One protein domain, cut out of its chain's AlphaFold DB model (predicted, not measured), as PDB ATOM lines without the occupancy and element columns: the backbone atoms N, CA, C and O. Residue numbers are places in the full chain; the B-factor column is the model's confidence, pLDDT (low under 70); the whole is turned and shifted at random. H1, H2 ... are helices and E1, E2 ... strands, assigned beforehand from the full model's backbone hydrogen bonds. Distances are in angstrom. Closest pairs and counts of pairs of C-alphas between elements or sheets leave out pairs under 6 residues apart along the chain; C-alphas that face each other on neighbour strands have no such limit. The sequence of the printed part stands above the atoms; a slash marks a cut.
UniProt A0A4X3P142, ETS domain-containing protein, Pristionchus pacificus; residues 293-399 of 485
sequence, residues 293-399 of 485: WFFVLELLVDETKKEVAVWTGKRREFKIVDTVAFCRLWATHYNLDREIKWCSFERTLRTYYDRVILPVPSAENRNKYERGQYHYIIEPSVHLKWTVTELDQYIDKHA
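This is residues 293 to 399 of the 485 residues of the protein "ETS domain-containing protein" of Pristionchus pacificus (UniProt A0A4X3P142). A twisted sheet of four strands, made of two hairpins side by side, has H1 and H3 over one face, with H1 near the middle of the domain. H2 sits at one end of the longest axis, where it meets H3 at a corner, and H4 and H5 sit at the other end, past H1. The printed part has 107 residues, with five named helices and four named strands in the order H1 E1 E2 H2 H3 E3 E4 H4 H5, and its class is mixed, helices and strands. The sheet order is E1 - E2 - E4 - E3, all antiparallel. The whole is compact, with a radius of gyration of the C-alphas of 13.7 A, and spans 39 by 34 by 25 A.

H1, residues 293 to 301, begins at C-alpha 293 at (119.740, 167.310, 113.973) and is 12.9 A long. E1 is residues 309 to 311 and E2 residues 317 to 320. H2, residues 323 to 333, is 15.1 A long, and H3, residues 342 to 352, is 15.9 A. E3, residues 357 to 361, is 12.8 A long. E4, residues 369 to 376, is 15.0 A long and bends by 98 degrees at residue 372. H4 is residues 381 to 384. H5, residues 388 to 398, is 15.2 A long and ends at C-alpha 398 at (126.935, 171.659, 131.280).

The sheet is only just strongly twisted, its C-alphas up to 4.1 A off the best plane. In the hairpin E1 and E2, N 310 and O 319 are 2.9 A apart, within hydrogen-bond range; so are N 318 and O 374 of E2 and E4, at 2.9 A, and N 358 and O 375 of the hairpin E3 and E4, at 2.8 A. H1 and H3 lie on the same face, making two layers, helices on one face of a sheet. H1 has a height over the sheet of 8.4 A; its closest C-alphas to E1 are those of Leu 300 and Val 310, 5.5 A. H3 lies over E4 and E3 at a height of 10.2 A. E2, H2, H3 and E3 form a split strand-helix-strand unit, two strands of one sheet joined through helices, with E4 between the two strands in the sheet, and its crossover is right-handed. H2 and H3 touch, closest at the C-alphas of Thr 323 and Trp 342, 6.1 A. H2 and H5 only graze the sheet. H4, not on the sheet, and H5 only just touch, with 3 pairs of C-alphas within 8 A, and only at the corner. H2 and H5 are apart. In H1, H2 and H5 every O i to N i+4 pair is within hydrogen-bond range, in H3 5 of 7; H4 is too short for one.

The C-alphas farthest apart, of Asp 337 and Thr 389, are 39.6 A apart. The printed part has no cut and no long link. Mean pLDDT of the printed part is 95.5, and no printed residue is under 70.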
ATOM      1  N   TRP A 293     119.772 166.249 112.963       95.75
ATOM      2  CA  TRP A 293     119.740 167.310 113.973       95.75
ATOM      3  C   TRP A 293     119.282 166.821 115.355       95.75
ATOM      4  O   TRP A 293     119.651 167.434 116.355       95.75
ATOM      5  N   PHE A 294     118.487 165.746 115.420       95.75
ATOM      6  CA  PHE A 294     118.015 165.165 116.676       95.75
ATOM      7  C   PHE A 294     119.098 164.289 117.304       95.75
ATOM      8  O   PHE A 294     119.369 164.450 118.479       95.75
ATOM      9  N   PHE A 295     119.838 163.506 116.515       96.56
ATOM     10  CA  PHE A 295     121.035 162.809 117.000       96.56
ATOM     11  C   PHE A 295     122.076 163.759 117.612       96.56
ATOM     12  O   PHE A 295     122.678 163.455 118.639       96.56
ATOM     13  N   VAL A 296     122.267 164.945 117.023       97.56
ATOM     14  CA  VAL A 296     123.103 165.995 117.630       97.56
ATOM     15  C   VAL A 296     122.545 166.422 118.997       97.56
ATOM     16  O   VAL A 296     123.317 166.584 119.936       97.56
ATOM     17  N   LEU A 297     121.221 166.540 119.139       97.25
ATOM     18  CA  LEU A 297     120.562 166.878 120.404       97.25
ATOM     19  C   LEU A 297     120.677 165.743 121.441       97.25
ATOM     20  O   LEU A 297     120.924 166.020 122.612       97.25
ATOM     21  N   GLU A 298     120.572 164.483 121.012       96.50
ATOM     22  CA  GLU A 298     120.803 163.289 121.840       96.50
ATOM     23  C   GLU A 298     122.239 163.290 122.404       96.50
ATOM     24  O   GLU A 298     122.432 163.092 123.603       96.50
ATOM     25  N   LEU A 299     123.247 163.610 121.579       97.50
ATOM     26  CA  LEU A 299     124.639 163.755 122.028       97.50
ATOM     27  C   LEU A 299     124.867 164.941 122.981       97.50
ATOM     28  O   LEU A 299     125.736 164.857 123.842       97.50
ATOM     29  N   LEU A 300     124.101 166.027 122.846       97.75
ATOM     30  CA  LEU A 300     124.203 167.220 123.698       97.75
ATOM     31  C   LEU A 300     123.552 167.051 125.085       97.75
ATOM     32  O   LEU A 300     123.818 167.845 125.993       97.75
ATOM     33  N   VAL A 301     122.702 166.036 125.252       97.56
ATOM     34  CA  VAL A 301     122.087 165.647 126.535       97.56
ATOM     35  C   VAL A 301     122.818 164.465 127.186       97.56
ATOM     36  O   VAL A 301     122.720 164.263 128.393       97.56
ATOM     37  N   ASP A 302     123.611 163.708 126.426       97.69
ATOM     38  CA  ASP A 302     124.444 162.641 126.974       97.69
ATOM     39  C   ASP A 302     125.681 163.204 127.698       97.69
ATOM     40  O   ASP A 302     126.680 163.598 127.086       97.69
ATOM     41  N   GLU A 303     125.639 163.192 129.034       96.88
ATOM     42  CA  GLU A 303     126.735 163.692 129.864       96.88
ATOM     43  C   GLU A 303     128.090 162.998 129.613       96.88
ATOM     44  O   GLU A 303     129.125 163.594 129.930       96.88
ATOM     45  N   THR A 304     128.102 161.790 129.034       97.50
ATOM     46  CA  THR A 304     129.324 161.025 128.723       97.50
ATOM     47  C   THR A 304     129.993 161.447 127.410       97.50
ATOM     48  O   THR A 304     131.130 161.054 127.158       97.50
ATOM     49  N   LYS A 305     129.326 162.261 126.576       97.56
ATOM     50  CA  LYS A 305     129.769 162.598 125.205       97.56
ATOM     51  C   LYS A 305     130.084 164.087 125.001       97.56
ATOM     52  O   LYS A 305     130.288 164.524 123.867       97.56
ATOM     53  N   LYS A 306     130.231 164.846 126.095       96.62
ATOM     54  CA  LYS A 306     130.603 166.281 126.110       96.62
ATOM     55  C   LYS A 306     131.908 166.601 125.362       96.62
ATOM     56  O   LYS A 306     132.058 167.702 124.847       96.62
ATOM     57  N   GLU A 307     132.845 165.654 125.282       97.00
ATOM     58  CA  GLU A 307     134.090 165.804 124.504       97.00
ATOM     59  C   GLU A 307     133.847 165.835 122.983       97.00
ATOM     60  O   GLU A 307     134.672 166.338 122.223       97.00
ATOM     61  N   VAL A 308     132.701 165.317 122.531       97.94
ATOM     62  CA  VAL A 308     132.321 165.216 121.119       97.94
ATOM     63  C   VAL A 308     131.415 166.371 120.705       97.94
ATOM     64  O   VAL A 308     131.653 167.000 119.673       97.94
ATOM     65  N   ALA A 309     130.384 166.669 121.497       97.94
ATOM     66  CA  ALA A 309     129.456 167.772 121.259       97.94
ATOM     67  C   ALA A 309     129.038 168.411 122.587       97.94
ATOM     68  O   ALA A 309     128.739 167.705 123.548       97.94
ATOM     69  N   VAL A 310     129.001 169.745 122.645       97.75
ATOM     70  CA  VAL A 310     128.677 170.472 123.879       97.75
ATOM     71  C   VAL A 310     127.946 171.789 123.623       97.75
ATOM     72  O   VAL A 310     128.126 172.434 122.589       97.75
ATOM     73  N   TRP A 311     127.128 172.212 124.583       97.81
ATOM     74  CA  TRP A 311     126.523 173.543 124.601       97.81
ATOM     75  C   TRP A 311     127.583 174.624 124.861       97.81
ATOM     76  O   TRP A 311     128.518 174.414 125.634       97.81
ATOM     77  N   THR A 312     127.431 175.806 124.258       96.19
ATOM     78  CA  THR A 312     128.361 176.938 124.473       96.19
ATOM     79  C   THR A 312     127.908 177.898 125.583       96.19
ATOM     80  O   THR A 312     128.511 178.952 125.773       96.19
ATOM     81  N   GLY A 313     126.807 177.575 126.276       95.19
ATOM     82  CA  GLY A 313     126.130 178.442 127.252       95.19
ATOM     83  C   GLY A 313     125.277 179.550 126.620       95.19
ATOM     84  O   GLY A 313     124.539 180.250 127.305       95.19
ATOM     85  N   LYS A 314     125.326 179.731 125.293       94.56
ATOM     86  CA  LYS A 314     124.634 180.833 124.604       94.56
ATOM     87  C   LYS A 314     123.252 180.402 124.106       94.56
ATOM     88  O   LYS A 314     123.028 180.188 122.915       94.56
ATOM     89  N   ARG A 315     122.289 180.313 125.033       93.56
ATOM     90  CA  ARG A 315     120.877 179.929 124.797       93.56
ATOM     91  C   ARG A 315     120.700 178.520 124.212       93.56
ATOM     92  O   ARG A 315     120.434 177.584 124.946       93.56
ATOM     93  N   ARG A 316     120.795 178.384 122.887       97.06
ATOM     94  CA  ARG A 316     120.573 177.158 122.090       97.06
ATOM     95  C   ARG A 316     121.729 176.902 121.115       97.06
ATOM     96  O   ARG A 316     121.594 176.174 120.133       97.06
ATOM     97  N   GLU A 317     122.856 177.557 121.375       97.06
ATOM     98  CA  GLU A 317     124.103 177.450 120.630       97.06
ATOM     99  C   GLU A 317     124.953 176.285 121.156       97.06
ATOM    100  O   GLU A 317     125.140 176.115 122.366       97.06
ATOM    101  N   PHE A 318     125.474 175.483 120.235       97.69
ATOM    102  CA  PHE A 318     126.263 174.294 120.517       97.69
ATOM    103  C   PHE A 318     127.451 174.180 119.562       97.69
ATOM    104  O   PHE A 318     127.478 174.781 118.484       97.69
ATOM    105  N   LYS A 319     128.439 173.378 119.956       97.12
ATOM    106  CA  LYS A 319     129.645 173.113 119.180       97.12
ATOM    107  C   LYS A 319     129.965 171.626 119.166       97.12
ATOM    108  O   LYS A 319     130.019 170.986 120.212       97.12
ATOM    109  N   ILE A 320     130.209 171.093 117.974       97.81
ATOM    110  CA  ILE A 320     130.807 169.774 117.776       97.81
ATOM    111  C   ILE A 320     132.325 169.966 117.853       97.81
ATOM    112  O   ILE A 320     132.906 170.705 117.056       97.81
ATOM    113  N   VAL A 321     132.931 169.368 118.876       96.88
ATOM    114  CA  VAL A 321     134.326 169.576 119.286       96.88
ATOM    115  C   VAL A 321     135.233 168.584 118.559       96.88
ATOM    116  O   VAL A 321     136.109 169.008 117.806       96.88
ATOM    117  N   ASP A 322     134.968 167.280 118.687       97.62
ATOM    118  CA  ASP A 322     135.607 166.247 117.864       97.62
ATOM    119  C   ASP A 322     134.672 165.769 116.742       97.62
ATOM    120  O   ASP A 322     133.810 164.903 116.910       97.62
ATOM    121  N   THR A 323     134.897 166.314 115.546       97.62
ATOM    122  CA  THR A 323     134.186 165.924 114.316       97.62
ATOM    123  C   THR A 323     134.429 164.473 113.869       97.62
ATOM    124  O   THR A 323     133.609 163.937 113.126       97.62
ATOM    125  N   VAL A 324     135.514 163.820 114.304       97.31
ATOM    126  CA  VAL A 324     135.846 162.423 113.967       97.31
ATOM    127  C   VAL A 324     135.118 161.468 114.910       97.31
ATOM    128  O   VAL A 324     134.394 160.585 114.443       97.31
ATOM    129  N   ALA A 325     135.215 161.675 116.228       97.81
ATOM    130  CA  ALA A 325     134.425 160.908 117.197       97.81
ATOM    131  C   ALA A 325     132.913 161.063 116.958       97.81
ATOM    132  O   ALA A 325     132.180 160.072 117.006       97.81
ATOM    133  N   PHE A 326     132.454 162.268 116.594       97.94
ATOM    134  CA  PHE A 326     131.071 162.512 116.177       97.94
ATOM    135  C   PHE A 326     130.670 161.604 115.006       97.94
ATOM    136  O   PHE A 326     129.652 160.912 115.052       97.94
ATOM    137  N   CYS A 327     131.488 161.580 113.953       97.50
ATOM    138  CA  CYS A 327     131.234 160.800 112.747       97.50
ATOM    139  C   CYS A 327     131.241 159.283 112.982       97.50
ATOM    140  O   CYS A 327     130.477 158.565 112.331       97.50
ATOM    141  N   ARG A 328     132.039 158.800 113.942       97.88
ATOM    142  CA  ARG A 328     132.009 157.403 114.405       97.88
ATOM    143  C   ARG A 328     130.714 157.075 115.129       97.88
ATOM    144  O   ARG A 328     130.036 156.135 114.731       97.88
ATOM    145  N   LEU A 329     130.337 157.878 116.124       97.44
ATOM    146  CA  LEU A 329     129.090 157.692 116.871       97.44
ATOM    147  C   LEU A 329     127.866 157.727 115.944       97.44
ATOM    148  O   LEU A 329     126.961 156.911 116.102       97.44
ATOM    149  N   TRP A 330     127.865 158.608 114.938       96.31
ATOM    150  CA  TRP A 330     126.840 158.645 113.890       96.31
ATOM    151  C   TRP A 330     126.807 157.359 113.047       96.31
ATOM    152  O   TRP A 330     125.734 156.795 112.832       96.31
ATOM    153  N   ALA A 331     127.962 156.861 112.591       96.19
ATOM    154  CA  ALA A 331     128.032 155.615 111.824       96.19
ATOM    155  C   ALA A 331     127.540 154.408 112.643       96.19
ATOM    156  O   ALA A 331     126.719 153.631 112.150       96.19
ATOM    157  N   THR A 332     127.952 154.300 113.911       96.12
ATOM    158  CA  THR A 332     127.466 153.276 114.849       96.12
ATOM    159  C   THR A 332     125.957 153.386 115.071       96.12
ATOM    160  O   THR A 332     125.255 152.389 114.947       96.12
ATOM    161  N   HIS A 333     125.427 154.587 115.321       94.69
ATOM    162  CA  HIS A 333     123.997 154.796 115.570       94.69
ATOM    163  C   HIS A 333     123.102 154.365 114.391       94.69
ATOM    164  O   HIS A 333     121.965 153.938 114.588       94.69
ATOM    165  N   TYR A 334     123.592 154.462 113.152       92.88
ATOM    166  CA  TYR A 334     122.834 154.072 111.955       92.88
ATOM    167  C   TYR A 334     123.161 152.662 111.449       92.88
ATOM    168  O   TYR A 334     122.595 152.265 110.426       92.88
ATOM    169  N   ASN A 335     124.018 151.915 112.160       94.62
ATOM    170  CA  ASN A 335     124.578 150.627 111.745       94.62
ATOM    171  C   ASN A 335     125.163 150.695 110.323       94.62
ATOM    172  O   ASN A 335     124.734 149.976 109.422       94.62
ATOM    173  N   LEU A 336     126.097 151.626 110.111       94.12
ATOM    174  CA  LEU A 336     126.791 151.822 108.838       94.12
ATOM    175  C   LEU A 336     128.191 151.203 108.888       94.12
ATOM    176  O   LEU A 336     129.010 151.598 109.716       94.12
ATOM    177  N   ASP A 337     128.502 150.323 107.934       94.75
ATOM    178  CA  ASP A 337     129.784 149.592 107.850       94.75
ATOM    179  C   ASP A 337     131.022 150.485 107.638       94.75
ATOM    180  O   ASP A 337     132.155 150.000 107.580       94.75
ATOM    181  N   ARG A 338     130.827 151.793 107.424       94.19
ATOM    182  CA  ARG A 338     131.885 152.755 107.097       94.19
ATOM    183  C   ARG A 338     131.687 154.063 107.849       94.19
ATOM    184  O   ARG A 338     130.611 154.657 107.817       94.19
ATOM    185  N   GLU A 339     132.770 154.547 108.450       94.06
ATOM    186  CA  GLU A 339     132.843 155.868 109.074       94.06
ATOM    187  C   GLU A 339     132.524 156.961 108.035       94.06
ATOM    188  O   GLU A 339     133.205 157.098 107.012       94.06
ATOM    189  N   ILE A 340     131.463 157.737 108.276       95.75
ATOM    190  CA  ILE A 340     131.083 158.861 107.413       95.75
ATOM    191  C   ILE A 340     132.086 159.998 107.605       95.75
ATOM    192  O   ILE A 340     132.406 160.365 108.725       95.75
ATOM    193  N   LYS A 341     132.555 160.621 106.519       97.38
ATOM    194  CA  LYS A 341     133.435 161.795 106.619       97.38
ATOM    195  C   LYS A 341     132.651 163.018 107.096       97.38
ATOM    196  O   LYS A 341     131.559 163.277 106.588       97.38
ATOM    197  N   TRP A 342     133.257 163.836 107.961       97.12
ATOM    198  CA  TRP A 342     132.642 165.065 108.481       97.12
ATOM    199  C   TRP A 342     132.012 165.946 107.390       97.12
ATOM    200  O   TRP A 342     130.852 166.318 107.504       97.12
ATOM    201  N   CYS A 343     132.715 166.209 106.282       96.19
ATOM    202  CA  CYS A 343     132.204 167.064 105.200       96.19
ATOM    203  C   CYS A 343     130.907 166.532 104.548       96.19
ATOM    204  O   CYS A 343     130.124 167.314 104.004       96.19
ATOM    205  N   SER A 344     130.670 165.215 104.608       96.06
ATOM    206  CA  SER A 344     129.426 164.576 104.165       96.06
ATOM    207  C   SER A 344     128.309 164.778 105.190       96.06
ATOM    208  O   SER A 344     127.217 165.189 104.805       96.06
ATOM    209  N   PHE A 345     128.582 164.594 106.488       96.69
ATOM    210  CA  PHE A 345     127.608 164.887 107.547       96.69
ATOM    211  C   PHE A 345     127.251 166.384 107.604       96.69
ATOM    212  O   PHE A 345     126.083 166.746 107.677       96.69
ATOM    213  N   GLU A 346     128.228 167.274 107.430       96.38
ATOM    214  CA  GLU A 346     128.036 168.724 107.294       96.38
ATOM    215  C   GLU A 346     127.223 169.097 106.035       96.38
ATOM    216  O   GLU A 346     126.599 170.158 105.978       96.38
ATOM    217  N   ARG A 347     127.176 168.238 105.004       96.00
ATOM    218  CA  ARG A 347     126.238 168.397 103.875       96.00
ATOM    219  C   ARG A 347     124.814 167.967 104.243       96.00
ATOM    220  O   ARG A 347     123.874 168.588 103.759       96.00
ATOM    221  N   THR A 348     124.652 166.985 105.129       95.38
ATOM    222  CA  THR A 348     123.356 166.630 105.729       95.38
ATOM    223  C   THR A 348     122.867 167.713 106.699       95.38
ATOM    224  O   THR A 348     121.712 168.109 106.613       95.38
ATOM    225  N   LEU A 349     123.725 168.291 107.551       96.50
ATOM    226  CA  LEU A 349     123.345 169.434 108.402       96.50
ATOM    227  C   LEU A 349     122.836 170.625 107.572       96.50
ATOM    228  O   LEU A 349     121.816 171.224 107.914       96.50
ATOM    229  N   ARG A 350     123.479 170.907 106.430       96.06
ATOM    230  CA  ARG A 350     123.065 171.958 105.483       96.06
ATOM    231  C   ARG A 350     121.642 171.809 104.930       96.06
ATOM    232  O   ARG A 350     121.082 172.815 104.510       96.06
ATOM    233  N   THR A 351     121.015 170.626 104.952       95.69
ATOM    234  CA  THR A 351     119.602 170.489 104.526       95.69
ATOM    235  C   THR A 351     118.595 170.943 105.587       95.69
ATOM    236  O   THR A 351     117.409 171.053 105.287       95.69
ATOM    237  N   TYR A 352     119.052 171.201 106.816       95.44
ATOM    238  CA  TYR A 352     118.239 171.673 107.944       95.44
ATOM    239  C   TYR A 352     118.458 173.160 108.270       95.44
ATOM    240  O   TYR A 352     117.906 173.662 109.255       95.44
ATOM    241  N   TYR A 353     119.254 173.854 107.447       95.62
ATOM    242  CA  TYR A 353     119.465 175.296 107.550       95.62
ATOM    243  C   TYR A 353     118.147 176.054 107.345       95.62
ATOM    244  O   TYR A 353     117.219 175.545 106.714       95.62
ATOM    245  N   ASP A 354     118.046 177.231 107.964       91.00
ATOM    246  CA  ASP A 354     116.873 178.123 108.006       91.00
ATOM    247  C   ASP A 354     115.594 177.523 108.633       91.00
ATOM    248  O   ASP A 354     114.621 178.240 108.859       91.00
ATOM    249  N   ARG A 355     115.585 176.219 108.945       93.31
ATOM    250  CA  ARG A 355     114.423 175.470 109.455       93.31
ATOM    251  C   ARG A 355     114.597 174.970 110.883       93.31
ATOM    252  O   ARG A 355     113.650 175.015 111.657       93.31
ATOM    253  N   VAL A 356     115.774 174.434 111.211       95.94
ATOM    254  CA  VAL A 356     116.024 173.742 112.489       95.94
ATOM    255  C   VAL A 356     117.332 174.180 113.135       95.94
ATOM    256  O   VAL A 356     117.363 174.376 114.348       95.94
ATOM    257  N   ILE A 357     118.391 174.378 112.345       96.06
ATOM    258  CA  ILE A 357     119.694 174.864 112.816       96.06
ATOM    259  C   ILE A 357     120.210 176.003 111.935       96.06
ATOM    260  O   ILE A 357     119.892 176.067 110.753       96.06
ATOM    261  N   LEU A 358     121.045 176.871 112.498       96.06
ATOM    262  CA  LEU A 358     121.760 177.934 111.790       96.06
ATOM    263  C   LEU A 358     123.269 177.822 112.086       96.06
ATOM    264  O   LEU A 358     123.623 177.601 113.245       96.06
ATOM    265  N   PRO A 359     124.174 177.967 111.101       95.56
ATOM    266  CA  PRO A 359     125.609 178.059 111.369       95.56
ATOM    267  C   PRO A 359     125.949 179.384 112.065       95.56
ATOM    268  O   PRO A 359     125.444 180.445 111.694       95.56
ATOM    269  N   VAL A 360     126.827 179.340 113.068       94.31
ATOM    270  CA  VAL A 360     127.182 180.525 113.867       94.31
ATOM    271  C   VAL A 360     128.294 181.318 113.165       94.31
ATOM    272  O   VAL A 360     129.329 180.735 112.823       94.31
ATOM    273  N   PRO A 361     128.131 182.633 112.914       92.19
ATOM    274  CA  PRO A 361     129.203 183.461 112.363       92.19
ATOM    275  C   PRO A 361     130.346 183.584 113.378       92.19
ATOM    276  O   PRO A 361     130.109 183.820 114.562       92.19
ATOM    277  N   SER A 362     131.591 183.435 112.925       90.81
ATOM    278  CA  SER A 362     132.752 183.472 113.813       90.81
ATOM    279  C   SER A 362     132.971 184.870 114.394       90.81
ATOM    280  O   SER A 362     132.887 185.880 113.689       90.81
ATOM    281  N   ALA A 363     133.299 184.921 115.687       86.31
ATOM    282  CA  ALA A 363     133.547 186.169 116.404       86.31
ATOM    283  C   ALA A 363     134.756 186.951 115.853       86.31
ATOM    284  O   ALA A 363     134.734 188.181 115.842       86.31
ATOM    285  N   GLU A 364     135.788 186.250 115.366       88.44
ATOM    286  CA  GLU A 364     136.990 186.859 114.782       88.44
ATOM    287  C   GLU A 364     136.735 187.392 113.362       88.44
ATOM    288  O   GLU A 364     137.185 188.481 113.004       88.44
ATOM    289  N   ASN A 365     135.987 186.644 112.545       86.88
ATOM    290  CA  ASN A 365     135.764 186.966 111.140       86.88
ATOM    291  C   ASN A 365     134.290 186.792 110.758       86.88
ATOM    292  O   ASN A 365     133.844 185.696 110.427       86.88
ATOM    293  N   ARG A 366     133.558 187.912 110.714       83.25
ATOM    294  CA  ARG A 366     132.122 187.968 110.379       83.25
ATOM    295  C   ARG A 366     131.759 187.388 109.007       83.25
ATOM    296  O   ARG A 366     130.601 187.049 108.798       83.25
ATOM    297  N   ASN A 367     132.722 187.265 108.092       84.56
ATOM    298  CA  ASN A 367     132.513 186.706 106.754       84.56
ATOM    299  C   ASN A 367     132.742 185.180 106.712       84.56
ATOM    300  O   ASN A 367     132.735 184.588 105.635       84.56
ATOM    301  N   LYS A 368     132.986 184.539 107.863       88.19
ATOM    302  CA  LYS A 368     133.279 183.108 107.988       88.19
ATOM    303  C   LYS A 368     132.483 182.509 109.148       88.19
ATOM    304  O   LYS A 368     132.464 183.057 110.245       88.19
ATOM    305  N   TYR A 369     131.856 181.359 108.931       88.88
ATOM    306  CA  TYR A 369     131.198 180.609 110.004       88.88
ATOM    307  C   TYR A 369     132.227 179.874 110.869       88.88
ATOM    308  O   TYR A 369     133.258 179.414 110.366       88.88
ATOM    309  N   GLU A 370     131.965 179.760 112.170       87.75
ATOM    310  CA  GLU A 370     132.822 178.982 113.060       87.75
ATOM    311  C   GLU A 370     132.553 177.487 112.861       87.75
ATOM    312  O   GLU A 370     131.435 176.998 113.028       87.75
ATOM    313  N   ARG A 371     133.581 176.750 112.421       92.81
ATOM    314  CA  ARG A 371     133.417 175.365 111.970       92.81
ATOM    315  C   ARG A 371     132.942 174.475 113.119       92.81
ATOM    316  O   ARG A 371     133.571 174.441 114.173       92.81
ATOM    317  N   GLY A 372     131.858 173.737 112.883       94.88
ATOM    318  CA  GLY A 372     131.246 172.856 113.878       94.88
ATOM    319  C   GLY A 372     130.349 173.564 114.900       94.88
ATOM    320  O   GLY A 372     129.839 172.884 115.787       94.88
ATOM    321  N   GLN A 373     130.141 174.884 114.805       96.44
ATOM    322  CA  GLN A 373     129.337 175.660 115.756       96.44
ATOM    323  C   GLN A 373     128.017 176.129 115.128       96.44
ATOM    324  O   GLN A 373     127.988 176.751 114.061       96.44
ATOM    325  N   TYR A 374     126.914 175.813 115.801       97.31
ATOM    326  CA  TYR A 374     125.555 175.955 115.283       97.31
ATOM    327  C   TYR A 374     124.595 176.418 116.388       97.31
ATOM    328  O   TYR A 374     124.904 176.349 117.575       97.31
ATOM    329  N   HIS A 375     123.412 176.881 115.998       96.88
ATOM    330  CA  HIS A 375     122.347 177.323 116.896       96.88
ATOM    331  C   HIS A 375     121.027 176.671 116.483       96.88
ATOM    332  O   HIS A 375     120.688 176.721 115.301       96.88
ATOM    333  N   TYR A 376     120.276 176.073 117.413       97.56
ATOM    334  CA  TYR A 376     118.918 175.605 117.102       97.56
ATOM    335  C   TYR A 376     117.968 176.800 116.929       97.56
ATOM    336  O   TYR A 376     117.944 177.705 117.758       97.56
ATOM    337  N   ILE A 377     117.209 176.799 115.830       96.69
ATOM    338  CA  ILE A 377     116.194 177.816 115.494       96.69
ATOM    339  C   ILE A 377     114.851 177.465 116.154       96.69
ATOM    340  O   ILE A 377     114.127 178.344 116.614       96.69
ATOM    341  N   ILE A 378     114.526 176.170 116.193       95.44
ATOM    342  CA  ILE A 378     113.391 175.614 116.942       95.44
ATOM    343  C   ILE A 378     113.743 175.486 118.429       95.44
ATOM    344  O   ILE A 378     114.919 175.493 118.779       95.44
ATOM    345  N   GLU A 379     112.744 175.309 119.296       96.31
ATOM    346  CA  GLU A 379     112.959 175.109 120.736       96.31
ATOM    347  C   GLU A 379     113.157 173.612 121.066       96.31
ATOM    348  O   GLU A 379     112.179 172.859 121.108       96.31
ATOM    349  N   PRO A 380     114.393 173.134 121.320       96.44
ATOM    350  CA  PRO A 380     114.658 171.710 121.520       96.44
ATOM    351  C   PRO A 380     114.095 171.141 122.832       96.44
ATOM    352  O   PRO A 380     113.971 169.920 122.937       96.44
ATOM    353  N   SER A 381     113.705 171.968 123.815       96.12
ATOM    354  CA  SER A 381     113.106 171.465 125.066       96.12
ATOM    355  C   SER A 381     111.824 170.657 124.794       96.12
ATOM    356  O   SER A 381     111.622 169.597 125.386       96.12
ATOM    357  N   VAL A 382     111.025 171.080 123.802       95.06
ATOM    358  CA  VAL A 382     109.810 170.392 123.318       95.06
ATOM    359  C   VAL A 382     110.107 168.950 122.890       95.06
ATOM    360  O   VAL A 382     109.295 168.048 123.085       95.06
ATOM    361  N   HIS A 383     111.291 168.723 122.325       93.12
ATOM    362  CA  HIS A 383     111.726 167.444 121.766       93.12
ATOM    363  C   HIS A 383     112.372 166.529 122.814       93.12
ATOM    364  O   HIS A 383     112.259 165.307 122.724       93.12
ATOM    365  N   LEU A 384     112.959 167.119 123.858       94.19
ATOM    366  CA  LEU A 384     113.412 166.420 125.064       94.19
ATOM    367  C   LEU A 384     112.273 166.129 126.058       94.19
ATOM    368  O   LEU A 384     112.462 165.359 126.997       94.19
ATOM    369  N   LYS A 385     111.088 166.723 125.845       95.00
ATOM    370  CA  LYS A 385     109.960 166.772 126.799       95.00
ATOM    371  C   LYS A 385     110.334 167.463 128.119       95.00
ATOM    372  O   LYS A 385     109.792 167.130 129.169       95.00
ATOM    373  N   TRP A 386     111.260 168.417 128.051       96.50
ATOM    374  CA  TRP A 386     111.687 169.262 129.166       96.50
ATOM    375  C   TRP A 386     111.038 170.643 129.054       96.50
ATOM    376  O   TRP A 386     110.762 171.134 127.951       96.50
ATOM    377  N   THR A 387     110.840 171.317 130.183       97.50
ATOM    378  CA  THR A 387     110.545 172.753 130.168       97.50
ATOM    379  C   THR A 387     111.746 173.534 129.631       97.50
ATOM    380  O   THR A 387     112.899 173.110 129.742       97.50
ATOM    381  N   VAL A 388     111.472 174.717 129.076       97.06
ATOM    382  CA  VAL A 388     112.501 175.667 128.618       97.06
ATOM    383  C   VAL A 388     113.510 175.939 129.743       97.06
ATOM    384  O   VAL A 388     114.712 175.874 129.523       97.06
ATOM    385  N   THR A 389     113.014 176.117 130.973       97.38
ATOM    386  CA  THR A 389     113.802 176.387 132.184       97.38
ATOM    387  C   THR A 389     114.663 175.221 132.671       97.38
ATOM    388  O   THR A 389     115.747 175.463 133.192       97.38
ATOM    389  N   GLU A 390     114.218 173.969 132.526       97.75
ATOM    390  CA  GLU A 390     115.052 172.797 132.849       97.75
ATOM    391  C   GLU A 390     116.188 172.648 131.835       97.75
ATOM    392  O   GLU A 390     117.321 172.361 132.219       97.75
ATOM    393  N   LEU A 391     115.911 172.908 130.551       97.50
ATOM    394  CA  LEU A 391     116.952 172.928 129.530       97.50
ATOM    395  C   LEU A 391     117.928 174.096 129.729       97.50
ATOM    396  O   LEU A 391     119.128 173.883 129.599       97.50
ATOM    397  N   ASP A 392     117.454 175.293 130.081       97.06
ATOM    398  CA  ASP A 392     118.323 176.434 130.406       97.06
ATOM    399  C   ASP A 392     119.271 176.085 131.567       97.06
ATOM    400  O   ASP A 392     120.484 176.227 131.435       97.06
ATOM    401  N   GLN A 393     118.746 175.521 132.662       97.44
ATOM    402  CA  GLN A 393     119.553 175.077 133.809       97.44
ATOM    403  C   GLN A 393     120.535 173.952 133.449       97.44
ATOM    404  O   GLN A 393     121.663 173.936 133.948       97.44
ATOM    405  N   TYR A 394     120.139 173.016 132.583       97.50
ATOM    406  CA  TYR A 394     121.039 171.984 132.067       97.50
ATOM    407  C   TYR A 394     122.164 172.606 131.224       97.50
ATOM    408  O   TYR A 394     123.331 172.256 131.399       97.50
ATOM    409  N   ILE A 395     121.842 173.561 130.349       97.06
ATOM    410  CA  ILE A 395     122.813 174.267 129.510       97.06
ATOM    411  C   ILE A 395     123.788 175.078 130.371       97.06
ATOM    412  O   ILE A 395     124.992 174.943 130.174       97.06
ATOM    413  N   ASP A 396     123.316 175.822 131.372       96.12
ATOM    414  CA  ASP A 396     124.179 176.576 132.294       96.12
ATOM    415  C   ASP A 396     125.090 175.658 133.134       96.12
ATOM    416  O   ASP A 396     126.255 175.983 133.372       96.12
ATOM    417  N   LYS A 397     124.597 174.481 133.552       96.50
ATOM    418  CA  LYS A 397     125.369 173.472 134.309       96.50
ATOM    419  C   LYS A 397     126.408 172.732 133.451       96.50
ATOM    420  O   LYS A 397     127.423 172.282 133.987       96.50
ATOM    421  N   HIS A 398     126.149 172.547 132.154       95.62
ATOM    422  CA  HIS A 398     126.935 171.659 131.280       95.62
ATOM    423  C   HIS A 398     127.637 172.337 130.103       95.62
ATOM    424  O   HIS A 398     128.360 171.660 129.368       95.62
ATOM    425  N   ALA A 399     127.474 173.646 129.928       95.12
ATOM    426  CA  ALA A 399     128.270 174.411 128.984       95.12
ATOM    427  C   ALA A 399     129.761 174.334 129.332       95.12
ATOM    428  O   ALA A 399     130.160 174.500 130.486       95.12
TER     429      ALA A 399